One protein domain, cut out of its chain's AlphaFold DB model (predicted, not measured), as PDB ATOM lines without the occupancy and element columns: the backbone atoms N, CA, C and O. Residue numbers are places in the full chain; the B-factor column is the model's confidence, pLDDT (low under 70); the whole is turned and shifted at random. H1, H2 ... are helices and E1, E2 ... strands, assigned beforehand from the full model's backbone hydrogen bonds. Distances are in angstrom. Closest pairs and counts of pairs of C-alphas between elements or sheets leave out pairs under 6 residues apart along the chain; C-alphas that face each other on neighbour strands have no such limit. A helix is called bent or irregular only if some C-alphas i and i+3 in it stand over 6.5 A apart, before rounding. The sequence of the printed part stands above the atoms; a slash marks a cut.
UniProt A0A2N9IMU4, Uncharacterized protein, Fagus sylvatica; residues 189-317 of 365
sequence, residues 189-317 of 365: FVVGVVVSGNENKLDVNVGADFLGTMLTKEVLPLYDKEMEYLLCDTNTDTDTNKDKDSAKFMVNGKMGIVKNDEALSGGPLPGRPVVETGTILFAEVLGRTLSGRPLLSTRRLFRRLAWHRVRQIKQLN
ATOM      1  N   PHE A 189      88.118  40.959 -19.494       93.94
ATOM      2  CA  PHE A 189      87.885  39.536 -19.704       93.94
ATOM      3  C   PHE A 189      87.391  38.904 -18.415       93.94
ATOM      4  O   PHE A 189      88.056  38.968 -17.384       93.94
ATOM      5  N   VAL A 190      86.218  38.286 -18.486       94.31
ATOM      6  CA  VAL A 190      85.522  37.778 -17.312       94.31
ATOM      7  C   VAL A 190      85.079  36.338 -17.508       94.31
ATOM      8  O   VAL A 190      84.740  35.903 -18.613       94.31
ATOM      9  N   VAL A 191      85.059  35.600 -16.402       94.06
ATOM     10  CA  VAL A 191      84.481  34.260 -16.317       94.06
ATOM     11  C   VAL A 191      83.197  34.373 -15.522       94.06
ATOM     12  O   VAL A 191      83.194  34.922 -14.423       94.06
ATOM     13  N   GLY A 192      82.103  33.879 -16.086       93.00
ATOM     14  CA  GLY A 192      80.804  33.965 -15.445       93.00
ATOM     15  C   GLY A 192      80.032  32.662 -15.492       93.00
ATOM     16  O   GLY A 192      80.176  31.868 -16.419       93.00
ATOM     17  N   VAL A 193      79.192  32.448 -14.487       93.69
ATOM     18  CA  VAL A 193      78.310  31.279 -14.405       93.69
ATOM     19  C   VAL A 193      76.905  31.693 -14.813       93.69
ATOM     20  O   VAL A 193      76.373  32.676 -14.294       93.69
ATOM     21  N   VAL A 194      76.286  30.957 -15.735       92.94
ATOM     22  CA  VAL A 194      74.890  31.187 -16.128       92.94
ATOM     23  C   VAL A 194      73.990  30.875 -14.938       92.94
ATOM     24  O   VAL A 194      73.916  29.733 -14.497       92.94
ATOM     25  N   VAL A 195      73.292  31.881 -14.416       92.69
ATOM     26  CA  VAL A 195      72.365  31.710 -13.288       92.69
ATOM     27  C   VAL A 195      70.959  31.432 -13.795       92.69
ATOM     28  O   VAL A 195      70.265  30.563 -13.281       92.69
ATOM     29  N   SER A 196      70.540  32.178 -14.814       91.44
ATOM     30  CA  SER A 196      69.200  32.118 -15.385       91.44
ATOM     31  C   SER A 196      69.258  32.490 -16.862       91.44
ATOM     32  O   SER A 196      70.211  33.120 -17.322       91.44
ATOM     33  N   GLY A 197      68.240  32.117 -17.626       88.00
ATOM     34  CA  GLY A 197      68.152  32.478 -19.028       88.00
ATOM     35  C   GLY A 197      66.741  32.349 -19.567       88.00
ATOM     36  O   GLY A 197      65.952  31.527 -19.109       88.00
ATOM     37  N   ASN A 198      66.442  33.169 -20.564       87.75
ATOM     38  CA  ASN A 198      65.283  33.011 -21.427       87.75
ATOM     39  C   ASN A 198      65.756  32.787 -22.877       87.75
ATOM     40  O   ASN A 198      66.947  32.618 -23.140       87.75
ATOM     41  N   GLU A 199      64.832  32.807 -23.833       83.88
ATOM     42  CA  GLU A 199      65.138  32.601 -25.258       83.88
ATOM     43  C   GLU A 199      66.071  33.673 -25.866       83.88
ATOM     44  O   GLU A 199      66.753  33.427 -26.860       83.88
ATOM     45  N   ASN A 200      66.114  34.876 -25.282       86.00
ATOM     46  CA  ASN A 200      66.752  36.060 -25.871       86.00
ATOM     47  C   ASN A 200      67.957  36.586 -25.075       86.00
ATOM     48  O   ASN A 200      68.829  37.257 -25.632       86.00
ATOM     49  N   LYS A 201      68.011  36.313 -23.771       90.38
ATOM     50  CA  LYS A 201      69.015  36.797 -22.824       90.38
ATOM     51  C   LYS A 201      69.344  35.738 -21.773       90.38
ATOM     52  O   LYS A 201      68.478  34.992 -21.325       90.38
ATOM     53  N   LEU A 202      70.592  35.749 -21.338       92.06
ATOM     54  CA  LEU A 202      71.111  35.015 -20.197       92.06
ATOM     55  C   LEU A 202      71.524  36.011 -19.114       92.06
ATOM     56  O   LEU A 202      72.114  37.053 -19.413       92.06
ATOM     57  N   ASP A 203      71.224  35.666 -17.870       94.44
ATOM     58  CA  ASP A 203      71.724  36.335 -16.677       94.44
ATOM     59  C   ASP A 203      72.923  35.529 -16.148       94.44
ATOM     60  O   ASP A 203      72.809  34.350 -15.795       94.44
ATOM     61  N   VAL A 204      74.090  36.165 -16.123       94.88
ATOM     62  CA  VAL A 204      75.390  35.554 -15.831       94.88
ATOM     63  C   VAL A 204      75.993  36.222 -14.602       94.88
ATOM     64  O   VAL A 204      76.136  37.442 -14.555       94.88
ATOM     65  N   ASN A 205      76.375  35.435 -13.601       95.56
ATOM     66  CA  ASN A 205      77.090  35.951 -12.442       95.56
ATOM     67  C   ASN A 205      78.585  36.059 -12.753       95.56
ATOM     68  O   ASN A 205      79.215  35.050 -13.055       95.56
ATOM     69  N   VAL A 206      79.126  37.273 -12.656       94.38
ATOM     70  CA  VAL A 206      80.541  37.609 -12.897       94.38
ATOM     71  C   VAL A 206      81.243  38.062 -11.602       94.38
ATOM     72  O   VAL A 206      82.399  38.460 -11.615       94.38
ATOM     73  N   GLY A 207      80.552  38.011 -10.458       92.38
ATOM     74  CA  GLY A 207      81.073  38.536  -9.190       92.38
ATOM     75  C   GLY A 207      80.949  40.057  -9.046       92.38
ATOM     76  O   GLY A 207      81.606  40.638  -8.189       92.38
ATOM     77  N   ALA A 208      80.117  40.696  -9.873       92.38
ATOM     78  CA  ALA A 208      79.775  42.115  -9.774       92.38
ATOM     79  C   ALA A 208      78.517  42.349  -8.922       92.38
ATOM     80  O   ALA A 208      77.773  41.405  -8.654       92.38
ATOM     81  N   ASP A 209      78.238  43.614  -8.578       91.38
ATOM     82  CA  ASP A 209      77.031  44.015  -7.828       91.38
ATOM     83  C   ASP A 209      75.738  43.530  -8.500       91.38
ATOM     84  O   ASP A 209      74.768  43.136  -7.852       91.38
ATOM     85  N   PHE A 210      75.727  43.559  -9.836       93.00
ATOM     86  CA  PHE A 210      74.608  43.124 -10.656       93.00
ATOM     87  C   PHE A 210      75.002  41.968 -11.570       93.00
ATOM     88  O   PHE A 210      76.089  41.946 -12.151       93.00
ATOM     89  N   LEU A 211      74.050  41.056 -11.790       94.25
ATOM     90  CA  LEU A 211      74.181  40.010 -12.800       94.25
ATOM     91  C   LEU A 211      74.424  40.627 -14.179       94.25
ATOM     92  O   LEU A 211      73.713  41.542 -14.614       94.25
ATOM     93  N   GLY A 212      75.410  40.080 -14.876       94.88
ATOM     94  CA  GLY A 212      75.679  40.407 -16.258       94.88
ATOM     95  C   GLY A 212      74.580  39.901 -17.167       94.88
ATOM     96  O   GLY A 212      74.046  38.813 -16.998       94.88
ATOM     97  N   THR A 213      74.223  40.726 -18.138       94.88
ATOM     98  CA  THR A 213      73.263  40.379 -19.177       94.88
ATOM     99  C   THR A 213      74.032  39.992 -20.430       94.88
ATOM    100  O   THR A 213      74.898  40.735 -20.886       94.88
ATOM    101  N   MET A 214      73.697  38.851 -21.018       93.44
ATOM    102  CA  MET A 214      74.263  38.397 -22.285       93.44
ATOM    103  C   MET A 214      73.139  38.038 -23.246       93.44
ATOM    104  O   MET A 214      72.234  37.296 -22.887       93.44
ATOM    105  N   LEU A 215      73.168  38.553 -24.473       90.94
ATOM    106  CA  LEU A 215      72.168  38.193 -25.483       90.94
ATOM    107  C   LEU A 215      72.449  36.795 -26.027       90.94
ATOM    108  O   LEU A 215      73.606  36.452 -26.238       90.94
ATOM    109  N   THR A 216      71.419  36.023 -26.367       86.50
ATOM    110  CA  THR A 216      71.605  34.677 -26.943       86.50
ATOM    111  C   THR A 216      72.369  34.677 -28.270       86.50
ATOM    112  O   THR A 216      73.038  33.705 -28.580       86.50
ATOM    113  N   LYS A 217      72.373  35.796 -29.008       85.56
ATOM    114  CA  LYS A 217      73.211  36.002 -30.211       85.56
ATOM    115  C   LYS A 217      74.706  36.198 -29.916       85.56
ATOM    116  O   LYS A 217      75.531  36.121 -30.828       85.56
ATOM    117  N   GLU A 218      75.028  36.554 -28.676       88.31
ATOM    118  CA  GLU A 218      76.389  36.775 -28.177       88.31
ATOM    119  C   GLU A 218      76.940  35.550 -27.441       88.31
ATOM    120  O   GLU A 218      78.159  35.407 -27.314       88.31
ATOM    121  N   VAL A 219      76.045  34.662 -27.001       84.12
ATOM    122  CA  VAL A 219      76.362  33.293 -26.602       84.12
ATOM    123  C   VAL A 219      76.791  32.538 -27.855       84.12
ATOM    124  O   VAL A 219      76.129  32.601 -28.887       84.12
ATOM    125  N   LEU A 220      77.920  31.844 -27.792       69.88
ATOM    126  CA  LEU A 220      78.322  30.958 -28.880       69.88
ATOM    127  C   LEU A 220      77.282  29.832 -29.037       69.88
ATOM    128  O   LEU A 220      76.869  29.260 -28.034       69.88
ATOM    129  N   PRO A 221      76.859  29.530 -30.275       54.84
ATOM    130  CA  PRO A 221      77.813  29.240 -31.320       54.84
ATOM    131  C   PRO A 221      77.770  30.232 -32.479       54.84
ATOM    132  O   PRO A 221      76.735  30.648 -32.995       54.84
ATOM    133  N   LEU A 222      78.983  30.581 -32.892       58.22
ATOM    134  CA  LEU A 222      79.340  30.904 -34.264       58.22
ATOM    135  C   LEU A 222      78.493  30.048 -35.239       58.22
ATOM    136  O   LEU A 222      78.211  28.899 -34.917       58.22
ATOM    137  N   TYR A 223      78.059  30.639 -36.364       55.75
ATOM    138  CA  TYR A 223      77.193  30.083 -37.428       55.75
ATOM    139  C   TYR A 223      77.195  28.546 -37.473       55.75
ATOM    140  O   TYR A 223      78.265  27.968 -37.363       55.75
ATOM    141  N   ASP A 224      76.092  27.867 -37.798       62.44
ATOM    142  CA  ASP A 224      76.063  26.385 -37.869       62.44
ATOM    143  C   ASP A 224      77.249  25.778 -38.654       62.44
ATOM    144  O   ASP A 224      77.836  24.778 -38.251       62.44
ATOM    145  N   LYS A 225      77.683  26.462 -39.724       60.75
ATOM    146  CA  LYS A 225      78.884  26.119 -40.508       60.75
ATOM    147  C   LYS A 225      80.217  26.356 -39.776       60.75
ATOM    148  O   LYS A 225      81.186  25.672 -40.056       60.75
ATOM    149  N   GLU A 226      80.317  27.376 -38.925       61.53
ATOM    150  CA  GLU A 226      81.470  27.649 -38.047       61.53
ATOM    151  C   GLU A 226      81.564  26.626 -36.907       61.53
ATOM    152  O   GLU A 226      82.676  26.294 -36.500       61.53
ATOM    153  N   MET A 227      80.427  26.106 -36.430       64.19
ATOM    154  CA  MET A 227      80.405  25.072 -35.398       64.19
ATOM    155  C   MET A 227      81.187  23.840 -35.851       64.19
ATOM    156  O   MET A 227      82.062  23.403 -35.120       64.19
ATOM    157  N   GLU A 228      80.991  23.364 -37.084       65.19
ATOM    158  CA  GLU A 228      81.703  22.198 -37.640       65.19
ATOM    159  C   GLU A 228      83.240  22.292 -37.541       65.19
ATOM    160  O   GLU A 228      83.906  21.283 -37.346       65.19
ATOM    161  N   TYR A 229      83.825  23.493 -37.628       62.88
ATOM    162  CA  TYR A 229      85.281  23.680 -37.492       62.88
ATOM    163  C   TYR A 229      85.768  23.641 -36.046       62.88
ATOM    164  O   TYR A 229      86.954  23.428 -35.800       62.88
ATOM    165  N   LEU A 230      84.872  23.928 -35.108       64.88
ATOM    166  CA  LEU A 230      85.158  23.924 -33.682       64.88
ATOM    167  C   LEU A 230      84.801  22.585 -33.049       64.88
ATOM    168  O   LEU A 230      85.287  22.319 -31.957       64.88
ATOM    169  N   LEU A 231      83.966  21.766 -33.693       64.56
ATOM    170  CA  LEU A 231      83.536  20.498 -33.134       64.56
ATOM    171  C   LEU A 231      84.695  19.497 -33.051       64.56
ATOM    172  O   LEU A 231      85.318  19.154 -34.053       64.56
ATOM    173  N   CYS A 232      84.953  19.011 -31.838       60.53
ATOM    174  CA  CYS A 232      85.767  17.831 -31.601       60.53
ATOM    175  C   CYS A 232      84.857  16.603 -31.657       60.53
ATOM    176  O   CYS A 232      84.075  16.371 -30.726       60.53
ATOM    177  N   ASP A 233      84.980  15.803 -32.713       57.12
ATOM    178  CA  ASP A 233      84.316  14.507 -32.786       57.12
ATOM    179  C   ASP A 233      85.008  13.545 -31.812       57.12
ATOM    180  O   ASP A 233      86.136  13.101 -32.020       57.12
ATOM    181  N   THR A 234      84.344  13.265 -30.691       54.56
ATOM    182  CA  THR A 234      84.791  12.254 -29.714       54.56
ATOM    183  C   THR A 234      84.209  10.872 -30.011       54.56
ATOM    184  O   THR A 234      84.754   9.871 -29.551       54.56
ATOM    185  N   ASN A 235      83.152  10.819 -30.829       46.00
ATOM    186  CA  ASN A 235      82.347   9.631 -31.088       46.00
ATOM    187  C   ASN A 235      82.361   9.257 -32.577       46.00
ATOM    188  O   ASN A 235      81.381   9.446 -33.291       46.00
ATOM    189  N   THR A 236      83.460   8.666 -33.036       43.69
ATOM    190  CA  THR A 236      83.425   7.696 -34.141       43.69
ATOM    191  C   THR A 236      84.186   6.449 -33.705       43.69
ATOM    192  O   THR A 236      85.299   6.145 -34.129       43.69
ATOM    193  N   ASP A 237      83.572   5.709 -32.785       42.16
ATOM    194  CA  ASP A 237      83.953   4.327 -32.540       42.16
ATOM    195  C   ASP A 237      83.621   3.509 -33.797       42.16
ATOM    196  O   ASP A 237      82.461   3.211 -34.047       42.16
ATOM    197  N   THR A 238      84.627   3.245 -34.632       44.59
ATOM    198  CA  THR A 238      85.092   1.898 -35.014       44.59
ATOM    199  C   THR A 238      86.205   2.029 -36.060       44.59
ATOM    200  O   THR A 238      85.998   2.575 -37.139       44.59
ATOM    201  N   ASP A 239      87.364   1.470 -35.717       47.72
ATOM    202  CA  ASP A 239      88.443   1.025 -36.602       47.72
ATOM    203  C   ASP A 239      89.391   2.081 -37.229       47.72
ATOM    204  O   ASP A 239      89.165   2.678 -38.276       47.72
ATOM    205  N   THR A 240      90.580   2.161 -36.606       45.31
ATOM    206  CA  THR A 240      91.925   2.495 -37.148       45.31
ATOM    207  C   THR A 240      92.551   3.893 -37.016       45.31
ATOM    208  O   THR A 240      93.754   3.978 -37.237       45.31
ATOM    209  N   ASN A 241      91.885   4.969 -36.571       50.34
ATOM    210  CA  ASN A 241      92.577   6.274 -36.393       50.34
ATOM    211  C   ASN A 241      92.083   7.115 -35.192       50.34
ATOM    212  O   ASN A 241      91.964   8.333 -35.287       50.34
ATOM    213  N   LYS A 242      91.832   6.483 -34.038       42.09
ATOM    214  CA  LYS A 242      91.312   7.146 -32.819       42.09
ATOM    215  C   LYS A 242      92.237   8.236 -32.238       42.09
ATOM    216  O   LYS A 242      91.770   9.150 -31.561       42.09
ATOM    217  N   ASP A 243      93.526   8.193 -32.568       44.41
ATOM    218  CA  ASP A 243      94.528   9.101 -31.999       44.41
ATOM    219  C   ASP A 243      94.797  10.358 -32.838       44.41
ATOM    220  O   ASP A 243      95.513  11.236 -32.375       44.41
ATOM    221  N   LYS A 244      94.274  10.482 -34.067       48.75
ATOM    222  CA  LYS A 244      94.645  11.611 -34.948       48.75
ATOM    223  C   LYS A 244      93.764  12.845 -34.786       48.75
ATOM    224  O   LYS A 244      94.299  13.950 -34.742       48.75
ATOM    225  N   ASP A 245      92.450  12.682 -34.660       47.56
ATOM    226  CA  ASP A 245      91.531  13.829 -34.649       47.56
ATOM    227  C   ASP A 245      91.447  14.497 -33.274       47.56
ATOM    228  O   ASP A 245      91.542  15.721 -33.175       47.56
ATOM    229  N   SER A 246      91.408  13.712 -32.194       52.72
ATOM    230  CA  SER A 246      91.543  14.245 -30.834       52.72
ATOM    231  C   SER A 246      92.906  14.923 -30.637       52.72
ATOM    232  O   SER A 246      92.961  16.052 -30.148       52.72
ATOM    233  N   ALA A 247      94.001  14.320 -31.119       52.53
ATOM    234  CA  ALA A 247      95.333  14.923 -31.051       52.53
ATOM    235  C   ALA A 247      95.468  16.211 -31.885       52.53
ATOM    236  O   ALA A 247      96.165  17.132 -31.460       52.53
ATOM    237  N   LYS A 248      94.776  16.323 -33.032       54.28
ATOM    238  CA  LYS A 248      94.754  17.543 -33.867       54.28
ATOM    239  C   LYS A 248      94.147  18.740 -33.131       54.28
ATOM    240  O   LYS A 248      94.600  19.872 -33.325       54.28
ATOM    241  N   PHE A 249      93.155  18.499 -32.272       54.06
ATOM    242  CA  PHE A 249      92.567  19.525 -31.409       54.06
ATOM    243  C   PHE A 249      93.292  19.688 -30.065       54.06
ATOM    244  O   PHE A 249      93.191  20.751 -29.465       54.06
ATOM    245  N   MET A 250      94.076  18.701 -29.619       54.34
ATOM    246  CA  MET A 250      94.914  18.786 -28.410       54.34
ATOM    247  C   MET A 250      96.251  19.521 -28.623       54.34
ATOM    248  O   MET A 250      97.132  19.466 -27.765       54.34
ATOM    249  N   VAL A 251      96.421  20.239 -29.738       56.28
ATOM    250  CA  VAL A 251      97.560  21.152 -29.919       56.28
ATOM    251  C   VAL A 251      97.463  22.278 -28.888       56.28
ATOM    252  O   VAL A 251      96.388  22.843 -28.676       56.28
ATOM    253  N   ASN A 252      98.588  22.606 -28.246       52.88
ATOM    254  CA  ASN A 252      98.628  23.582 -27.160       52.88
ATOM    255  C   ASN A 252      97.956  24.907 -27.578       52.88
ATOM    256  O   ASN A 252      98.305  25.499 -28.599       52.88
ATOM    257  N   GLY A 253      96.957  25.343 -26.809       55.88
ATOM    258  CA  GLY A 253      96.195  26.564 -27.079       55.88
ATOM    259  C   GLY A 253      95.047  26.440 -28.090       55.88
ATOM    260  O   GLY A 253      94.434  27.466 -28.394       55.88
ATOM    261  N   LYS A 254      94.716  25.244 -28.608       62.03
ATOM    262  CA  LYS A 254      93.492  25.019 -29.398       62.03
ATOM    263  C   LYS A 254      92.287  24.687 -28.518       62.03
ATOM    264  O   LYS A 254      92.309  23.742 -27.742       62.03
ATOM    265  N   MET A 255      91.223  25.486 -28.642       61.97
ATOM    266  CA  MET A 255      89.939  25.254 -27.971       61.97
ATOM    267  C   MET A 255      88.912  24.748 -28.983       61.97
ATOM    268  O   MET A 255      88.610  25.454 -29.946       61.97
ATOM    269  N   GLY A 256      88.398  23.540 -28.754       62.34
ATOM    270  CA  GLY A 256      87.304  22.939 -29.516       62.34
ATOM    271  C   GLY A 256      86.055  22.744 -28.652       62.34
ATOM    272  O   GLY A 256      86.130  22.663 -27.427       62.34
ATOM    273  N   ILE A 257      84.897  22.707 -29.299       67.44
ATOM    274  CA  ILE A 257      83.585  22.432 -28.720       67.44
ATOM    275  C   ILE A 257      83.351  20.925 -28.834       67.44
ATOM    276  O   ILE A 257      83.345  20.379 -29.928       67.44
ATOM    277  N   VAL A 258      83.133  20.223 -27.728       62.88
ATOM    278  CA  VAL A 258      82.741  18.807 -27.800       62.88
ATOM    279  C   VAL A 258      81.238  18.745 -28.051       62.88
ATOM    280  O   VAL A 258      80.451  19.214 -27.225       62.88
ATOM    281  N   LYS A 259      80.832  18.182 -29.194       62.94
ATOM    282  CA  LYS A 259      79.416  17.954 -29.483       62.94
ATOM    283  C   LYS A 259      78.927  16.783 -28.636       62.94
ATOM    284  O   LYS A 259      79.427  15.674 -28.778       62.94
ATOM    285  N   ASN A 260      77.939  17.016 -27.781       64.62
ATOM    286  CA  ASN A 260      77.177  15.933 -27.172       64.62
ATOM    287  C   ASN A 260      75.835  15.826 -27.904       64.62
ATOM    288  O   ASN A 260      74.937  16.639 -27.676       64.62
ATOM    289  N   ASP A 261      75.718  14.849 -28.804       62.38
ATOM    290  CA  ASP A 261      74.500  14.627 -29.587       62.38
ATOM    291  C   ASP A 261      73.287  14.318 -28.700       62.38
ATOM    292  O   ASP A 261      72.182  14.733 -29.033       62.38
ATOM    293  N   GLU A 262      73.467  13.693 -27.533       59.38
ATOM    294  CA  GLU A 262      72.369  13.458 -26.587       59.38
ATOM    295  C   GLU A 262      71.865  14.780 -25.987       59.38
ATOM    296  O   GLU A 262      70.655  15.007 -25.930       59.38
ATOM    297  N   ALA A 263      72.773  15.699 -25.634       57.53
ATOM    298  CA  ALA A 263      72.423  17.017 -25.095       57.53
ATOM    299  C   ALA A 263      71.838  17.967 -26.160       57.53
ATOM    300  O   ALA A 263      70.985  18.798 -25.846       57.53
ATOM    301  N   LEU A 264      72.269  17.831 -27.420       57.00
ATOM    302  CA  LEU A 264      71.827  18.660 -28.551       57.00
ATOM    303  C   LEU A 264      70.639  18.074 -29.335       57.00
ATOM    304  O   LEU A 264      70.079  18.761 -30.187       57.00
ATOM    305  N   SER A 265      70.235  16.829 -29.061       52.78
ATOM    306  CA  SER A 265      69.090  16.169 -29.714       52.78
ATOM    307  C   SER A 265      67.732  16.763 -29.332       52.78
ATOM    308  O   SER A 265      66.734  16.552 -30.026       52.78
ATOM    309  N   GLY A 266      67.679  17.535 -28.244       56.38
ATOM    310  CA  GLY A 266      66.504  18.317 -27.891       56.38
ATOM    311  C   GLY A 266      66.332  19.470 -28.873       56.38
ATOM    312  O   GLY A 266      67.040  20.468 -28.776       56.38
ATOM    313  N   GLY A 267      65.381  19.352 -29.803       56.62
ATOM    314  CA  GLY A 267      64.995  20.469 -30.666       56.62
ATOM    315  C   GLY A 267      64.683  21.740 -29.853       56.62
ATOM    316  O   GLY A 267      64.305  21.622 -28.681       56.62
ATOM    317  N   PRO A 268      64.825  22.949 -30.433       58.12
ATOM    318  CA  PRO A 268      64.547  24.200 -29.732       58.12
ATOM    319  C   PRO A 268      63.107  24.203 -29.211       58.12
ATOM    320  O   PRO A 268      62.153  24.373 -29.969       58.12
ATOM    321  N   LEU A 269      62.940  23.962 -27.913       59.88
ATOM    322  CA  LEU A 269      61.648  24.082 -27.259       59.88
ATOM    323  C   LEU A 269      61.429  25.563 -26.935       59.88
ATOM    324  O   LEU A 269      62.326  26.177 -26.346       59.88
ATOM    325  N   PRO A 270      60.265  26.139 -27.282       62.09
ATOM    326  CA  PRO A 270      59.945  27.502 -26.888       62.09
ATOM    327  C   PRO A 270      60.025  27.610 -25.360       62.09
ATOM    328  O   PRO A 270      59.451  26.805 -24.627       62.09
ATOM    329  N   GLY A 271      60.798  28.577 -24.889       66.81
ATOM    330  CA  GLY A 271      61.028  28.905 -23.490       66.81
ATOM    331  C   GLY A 271      62.312  28.334 -22.890       66.81
ATOM    332  O   GLY A 271      62.683  28.768 -21.800       66.81
ATOM    333  N   ARG A 272      63.016  27.405 -23.556       68.19
ATOM    334  CA  ARG A 272      64.271  26.850 -23.015       68.19
ATOM    335  C   ARG A 272      65.449  27.793 -23.315       68.19
ATOM    336  O   ARG A 272      65.601  28.217 -24.461       68.19
ATOM    337  N   PRO A 273      66.298  28.127 -22.324       70.44
ATOM    338  CA  PRO A 273      67.509  28.897 -22.586       70.44
ATOM    339  C   PRO A 273      68.476  28.110 -23.481       70.44
ATOM    340  O   PRO A 273      68.564  26.886 -23.386       70.44
ATOM    341  N   VAL A 274      69.229  28.827 -24.324       74.81
ATOM    342  CA  VAL A 274      70.241  28.246 -25.237       74.81
ATOM    343  C   VAL A 274      71.343  27.507 -24.471       74.81
ATOM    344  O   VAL A 274      71.915  26.548 -24.978       74.81
ATOM    345  N   VAL A 275      71.635  27.949 -23.248       80.50
ATOM    346  CA  VAL A 275      72.654  27.371 -22.370       80.50
ATOM    347  C   VAL A 275      72.021  27.026 -21.032       80.50
ATOM    348  O   VAL A 275      71.228  27.799 -20.492       80.50
ATOM    349  N   GLU A 276      72.382  25.864 -20.495       82.25
ATOM    350  CA  GLU A 276      71.876  25.396 -19.209       82.25
ATOM    351  C   GLU A 276      72.433  26.231 -18.052       82.25
ATOM    352  O   GLU A 276      73.592  26.666 -18.053       82.25
ATOM    353  N   THR A 277      71.601  26.447 -17.035       87.75
ATOM    354  CA  THR A 277      72.013  27.092 -15.786       87.75
ATOM    355  C   THR A 277      73.130  26.293 -15.119       87.75
ATOM    356  O   THR A 277      73.067  25.068 -15.064       87.75
ATOM    357  N   GLY A 278      74.142  26.978 -14.596       86.62
ATOM    358  CA  GLY A 278      75.360  26.384 -14.041       86.62
ATOM    359  C   GLY A 278      76.517  26.277 -15.038       86.62
ATOM    360  O   GLY A 278      77.640  25.994 -14.626       86.62
ATOM    361  N   THR A 279      76.293  26.549 -16.329       86.62
ATOM    362  CA  THR A 279      77.371  26.547 -17.329       86.62
ATOM    363  C   THR A 279      78.323  27.721 -17.108       86.62
ATOM    364  O   THR A 279      77.887  28.858 -16.911       86.62
ATOM    365  N   ILE A 280      79.627  27.453 -17.175       89.56
ATOM    366  CA  ILE A 280      80.683  28.465 -17.085       89.56
ATOM    367  C   ILE A 280      80.961  29.015 -18.485       89.56
ATOM    368  O   ILE A 280      81.200  28.253 -19.420       89.56
ATOM    369  N   LEU A 281      80.951  30.338 -18.626       90.38
ATOM    370  CA  LEU A 281      81.185  31.038 -19.881       90.38
ATOM    371  C   LEU A 281      82.304  32.063 -19.728       90.38
ATOM    372  O   LEU A 281      82.370  32.806 -18.750       90.38
ATOM    373  N   PHE A 282      83.156  32.128 -20.745       91.12
ATOM    374  CA  PHE A 282      84.148  33.184 -20.897       91.12
ATOM    375  C   PHE A 282      83.545  34.304 -21.742       91.12
ATOM    376  O   PHE A 282      82.948  34.040 -22.792       91.12
ATOM    377  N   ALA A 283      83.678  35.552 -21.307       93.56
ATOM    378  CA  ALA A 283      83.120  36.690 -22.022       93.56
ATOM    379  C   ALA A 283      84.004  37.933 -21.915       93.56
ATOM    380  O   ALA A 283      84.793  38.092 -20.990       93.56
ATOM    381  N   GLU A 284      83.848  38.827 -22.886       94.50
ATOM    382  CA  GLU A 284      84.327  40.203 -22.804       94.50
ATOM    383  C   GLU A 284      83.178  41.098 -22.332       94.50
ATOM    384  O   GLU A 284      82.045  40.983 -22.821       94.50
ATOM    385  N   VAL A 285      83.467  42.009 -21.408       96.12
ATOM    386  CA  VAL A 285      82.530  43.056 -20.999       96.12
ATOM    387  C   VAL A 285      82.454  44.105 -22.110       96.12
ATOM    388  O   VAL A 285      83.425  44.789 -22.410       96.12
ATOM    389  N   LEU A 286      81.287  44.268 -22.730       94.31
ATOM    390  CA  LEU A 286      81.056  45.295 -23.752       94.31
ATOM    391  C   LEU A 286      80.860  46.684 -23.141       94.31
ATOM    392  O   LEU A 286      81.206  47.693 -23.751       94.31
ATOM    393  N   GLY A 287      80.269  46.729 -21.952       94.25
ATOM    394  CA  GLY A 287      79.944  47.956 -21.244       94.25
ATOM    395  C   GLY A 287      78.852  47.726 -20.211       94.25
ATOM    396  O   GLY A 287      78.672  46.607 -19.734       94.25
ATOM    397  N   ARG A 288      78.111  48.783 -19.877       93.50
ATOM    398  CA  ARG A 288      76.963  48.721 -18.966       93.50
ATOM    399  C   ARG A 288      75.683  49.085 -19.713       93.50
ATOM    400  O   ARG A 288      75.692  49.942 -20.596       93.50
ATOM    401  N   THR A 289      74.582  48.430 -19.374       92.50
ATOM    402  CA  THR A 289      73.245  48.831 -19.821       92.50
ATOM    403  C   THR A 289      72.796  50.097 -19.085       92.50
ATOM    404  O   THR A 289      73.377  50.483 -18.071       92.50
ATOM    405  N   LEU A 290      71.692  50.707 -19.530       91.75
ATOM    406  CA  LEU A 290      71.058  51.824 -18.808       91.75
ATOM    407  C   LEU A 290      70.632  51.451 -17.375       91.75
ATOM    408  O   LEU A 290      70.496  52.322 -16.528       91.75
ATOM    409  N   SER A 291      70.439  50.157 -17.099       89.00
ATOM    410  CA  SER A 291      70.122  49.627 -15.770       89.00
ATOM    411  C   SER A 291      71.348  49.381 -14.884       89.00
ATOM    412  O   SER A 291      71.200  48.825 -13.801       89.00
ATOM    413  N   GLY A 292      72.554  49.727 -15.344       90.81
ATOM    414  CA  GLY A 292      73.801  49.505 -14.607       90.81
ATOM    415  C   GLY A 292      74.324  48.067 -14.652       90.81
ATOM    416  O   GLY A 292      75.377  47.791 -14.082       90.81
ATOM    417  N   ARG A 293      73.644  47.148 -15.353       93.62
ATOM    418  CA  ARG A 293      74.088  45.754 -15.488       93.62
ATOM    419  C   ARG A 293      75.226  45.641 -16.505       93.62
ATOM    420  O   ARG A 293      75.143  46.277 -17.560       93.62
ATOM    421  N   PRO A 294      76.261  44.821 -16.255       95.25
ATOM    422  CA  PRO A 294      77.298  44.592 -17.251       95.25
ATOM    423  C   PRO A 294      76.728  43.849 -18.461       95.25
ATOM    424  O   PRO A 294      76.009  42.864 -18.315       95.25
ATOM    425  N   LEU A 295      77.044  44.320 -19.664       95.75
ATOM    426  CA  LEU A 295      76.699  43.663 -20.920       95.75
ATOM    427  C   LEU A 295      77.871  42.785 -21.353       95.75
ATOM    428  O   LEU A 295      78.984  43.282 -21.518       95.75
ATOM    429  N   LEU A 296      77.621  41.496 -21.557       95.25
ATOM    430  CA  LEU A 296      78.653  40.503 -21.841       95.25
ATOM    431  C   LEU A 296      78.534  39.957 -23.264       95.25
ATOM    432  O   LEU A 296      77.431  39.809 -23.798       95.25
ATOM    433  N   SER A 297      79.676  39.608 -23.856       92.69
ATOM    434  CA  SER A 297      79.740  38.879 -25.121       92.69
ATOM    435  C   SER A 297      80.840  37.827 -25.120       92.69
ATOM    436  O   SER A 297      82.032  38.135 -25.056       92.69
ATOM    437  N   THR A 298      80.439  36.568 -25.277       90.00
ATOM    438  CA  THR A 298      81.363  35.469 -25.568       90.00
ATOM    439  C   THR A 298      81.873  35.572 -27.005       90.00
ATOM    440  O   THR A 298      83.067  35.431 -27.268       90.00
ATOM    441  N   ARG A 299      81.000  35.894 -27.964       87.12
ATOM    442  CA  ARG A 299      81.363  35.992 -29.383       87.12
ATOM    443  C   ARG A 299      82.515  36.969 -29.648       87.12
ATOM    444  O   ARG A 299      83.366  36.684 -30.493       87.12
ATOM    445  N   ARG A 300      82.555  38.117 -28.965       89.19
ATOM    446  CA  ARG A 300      83.615  39.124 -29.147       89.19
ATOM    447  C   ARG A 300      84.968  38.623 -28.642       89.19
ATOM    448  O   ARG A 300      85.948  38.719 -29.383       89.19
ATOM    449  N   LEU A 301      84.981  37.987 -27.468       88.81
ATOM    450  CA  LEU A 301      86.166  37.338 -26.907       88.81
ATOM    451  C   LEU A 301      86.759  36.314 -27.886       88.81
ATOM    452  O   LEU A 301      87.944  36.371 -28.213       88.81
ATOM    453  N   PHE A 302      85.935  35.408 -28.411       85.81
ATOM    454  CA  PHE A 302      86.427  34.356 -29.303       85.81
ATOM    455  C   PHE A 302      86.931  34.889 -30.645       85.81
ATOM    456  O   PHE A 302      87.919  34.375 -31.164       85.81
ATOM    457  N   ARG A 303      86.328  35.954 -31.194       86.38
ATOM    458  CA  ARG A 303      86.877  36.603 -32.397       86.38
ATOM    459  C   ARG A 303      88.256  37.196 -32.146       86.38
ATOM    460  O   ARG A 303      89.119  37.081 -33.014       86.38
ATOM    461  N   ARG A 304      88.478  37.819 -30.982       87.00
ATOM    462  CA  ARG A 304      89.813  38.305 -30.606       87.00
ATOM    463  C   ARG A 304      90.792  37.140 -30.544       87.00
ATOM    464  O   ARG A 304      91.828  37.192 -31.204       87.00
ATOM    465  N   LEU A 305      90.434  36.068 -29.841       87.19
ATOM    466  CA  LEU A 305      91.281  34.883 -29.716       87.19
ATOM    467  C   LEU A 305      91.634  34.270 -31.084       87.19
ATOM    468  O   LEU A 305      92.799  33.968 -31.344       87.19
ATOM    469  N   ALA A 306      90.657  34.164 -31.988       87.12
ATOM    470  CA  ALA A 306      90.868  33.675 -33.346       87.12
ATOM    471  C   ALA A 306      91.858  34.548 -34.134       87.12
ATOM    472  O   ALA A 306      92.770  34.029 -34.773       87.12
ATOM    473  N   TRP A 307      91.752  35.877 -34.037       89.81
ATOM    474  CA  TRP A 307      92.709  36.786 -34.679       89.81
ATOM    475  C   TRP A 307      94.125  36.648 -34.121       89.81
ATOM    476  O   TRP A 307      95.088  36.668 -34.888       89.81
ATOM    477  N   HIS A 308      94.265  36.489 -32.803       89.56
ATOM    478  CA  HIS A 308      95.567  36.232 -32.188       89.56
ATOM    479  C   HIS A 308      96.194  34.941 -32.724       89.56
ATOM    480  O   HIS A 308      97.363  34.948 -33.105       89.56
ATOM    481  N   ARG A 309      95.401  33.877 -32.861       86.88
ATOM    482  CA  ARG A 309      95.854  32.600 -33.428       86.88
ATOM    483  C   ARG A 309      96.240  32.701 -34.896       86.88
ATOM    484  O   ARG A 309      97.305  32.229 -35.275       86.88
ATOM    485  N   VAL A 310      95.456  33.391 -35.722       88.94
ATOM    486  CA  VAL A 310      95.817  33.614 -37.133       88.94
ATOM    487  C   VAL A 310      97.140  34.380 -37.260       88.94
ATOM    488  O   VAL A 310      97.950  34.064 -38.133       88.94
ATOM    489  N   ARG A 311      97.415  35.349 -36.372       91.62
ATOM    490  CA  ARG A 311      98.717  36.040 -36.337       91.62
ATOM    491  C   ARG A 311      99.864  35.105 -35.956       91.62
ATOM    492  O   ARG A 311     100.919  35.196 -36.575       91.62
ATOM    493  N   GLN A 312      99.654  34.198 -35.004       90.12
ATOM    494  CA  GLN A 312     100.650  33.183 -34.643       90.12
ATOM    495  C   GLN A 312     100.954  32.266 -35.827       90.12
ATOM    496  O   GLN A 312     102.116  32.087 -36.173       90.12
ATOM    497  N   ILE A 313      99.926  31.771 -36.521       87.75
ATOM    498  CA  ILE A 313     100.130  30.907 -37.689       87.75
ATOM    499  C   ILE A 313     100.869  31.657 -38.806       87.75
ATOM    500  O   ILE A 313     101.776  31.111 -39.429       87.75
ATOM    501  N   LYS A 314     100.551  32.941 -39.016       88.75
ATOM    502  CA  LYS A 314     101.289  33.797 -39.954       88.75
ATOM    503  C   LYS A 314     102.769  33.931 -39.578       88.75
ATOM    504  O   LYS A 314     103.610  33.903 -40.468       88.75
ATOM    505  N   GLN A 315     103.083  34.108 -38.294       92.00
ATOM    506  CA  GLN A 315     104.463  34.248 -37.809       92.00
ATOM    507  C   GLN A 315     105.249  32.937 -37.907       92.00
ATOM    508  O   GLN A 315     106.420  32.956 -38.274       92.00
ATOM    509  N   LEU A 316     104.600  31.810 -37.613       89.44
ATOM    510  CA  LEU A 316     105.196  30.475 -37.680       89.44
ATOM    511  C   LEU A 316     105.255  29.921 -39.111       89.44
ATOM    512  O   LEU A 316     105.986  28.967 -39.364       89.44
ATOM    513  N   ASN A 317     104.515  30.530 -40.045       87.62
ATOM    514  CA  ASN A 317     104.370  30.085 -41.430       87.62
ATOM    515  C   ASN A 317     103.968  28.599 -41.531       87.62
ATOM    516  O   ASN A 317     104.476  27.848 -42.365       87.62
TER     517      ASN A 317
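What this domain is: This is residues 189 to 317 of the 365 residues of an uncharacterized protein of Fagus sylvatica (UniProt A0A2N9IMU4). A small closed barrel of five strands, E1 to E5, forms one end of the domain, and the long helix H4 leads away from it on the outside, its residues 310 to 316 sticking out. Between E3 and E4 the backbone leaves the barrel in a wide, open excursion with three short, separate helices, H1, H2 and H3. The printed part has 129 residues, with four named helices and five named strands in the order E1 E2 E3 H1 H2 H3 E4 E5 H4; the barrel is mixed and the class is mixed, helices and strands. The whole is only just loose, close to compact, with a radius of gyration of the C-alphas of 16.9 A and spans of 55 by 40 by 24 A.

Where its parts are: E1, residues 189 to 197, begins at C-alpha 189 at (87.885, 39.536, -19.704), is 21.0 A long and bends by 62 degrees at residue 194. E2 is residues 201 to 205 and E3 residues 212 to 215. H1 is residues 224 to 230, H2 residues 242 to 249 and H3 residues 261 to 264. H2 is irregular, but only just: C-alphas 242 and 245 are 6.9 A apart. E4, residues 280 to 288, starts at C-alpha 280 at (80.683, 28.465, -17.085), is 20.7 A long and bends by 68 degrees at residue 284. E5 is residues 294 to 297. H4, residues 298 to 316, is 27.2 A long and ends at C-alpha 316 at (105.196, 30.475, -37.680).

How they stand to each other: Hairpins E1 and E2, with N 193 and O 205 at 3.0 A, and E2 and E3, with N 202 and O 214 at 2.7 A, make a meander, each strand the antiparallel neighbour of the one before. E3 and E5 are parallel, with N 213 and O 294 at 2.8 A. E4 and E5 are a hairpin, with N 286 and O 295 at 2.8 A. E4 and E1 are antiparallel and close the barrel, with N 281 and O 192 at 2.8 A. The pairing is staggered: E1 pairs with E4 over residues 189 to 193 and with E2 over 193 to 197. H4 is on the barrel, outside it, over E1 and E4, and stands up from the sheet at 50 degrees; its closest C-alphas to E4 are those of Thr 298 and Ala 283, 4.1 A apart. H1, H2 and H3 are not on the barrel and touch no helix. Residues 231 to 232 pair with residues 257 to 258, parallel. In H4 every O i to N i+4 pair is within hydrogen-bond range; H1 has 0 of 3, with 3 of 4 O i to N i+3 pairs, H2 has 2 of 4, and H3 is too short for such a pair.

The domain as a whole: The two C-alphas farthest apart, those of Thr 240 and Leu 290, are 56.6 A apart. The printed part has no cut. The links H1 to H2, H2 to H3 and H3 to E4 are long. Residues 236 to 241, 262 to 267 and 310 to 317 stand free. The mean pLDDT of the printed part is 76.5, and residues 220 to 272 are under 70.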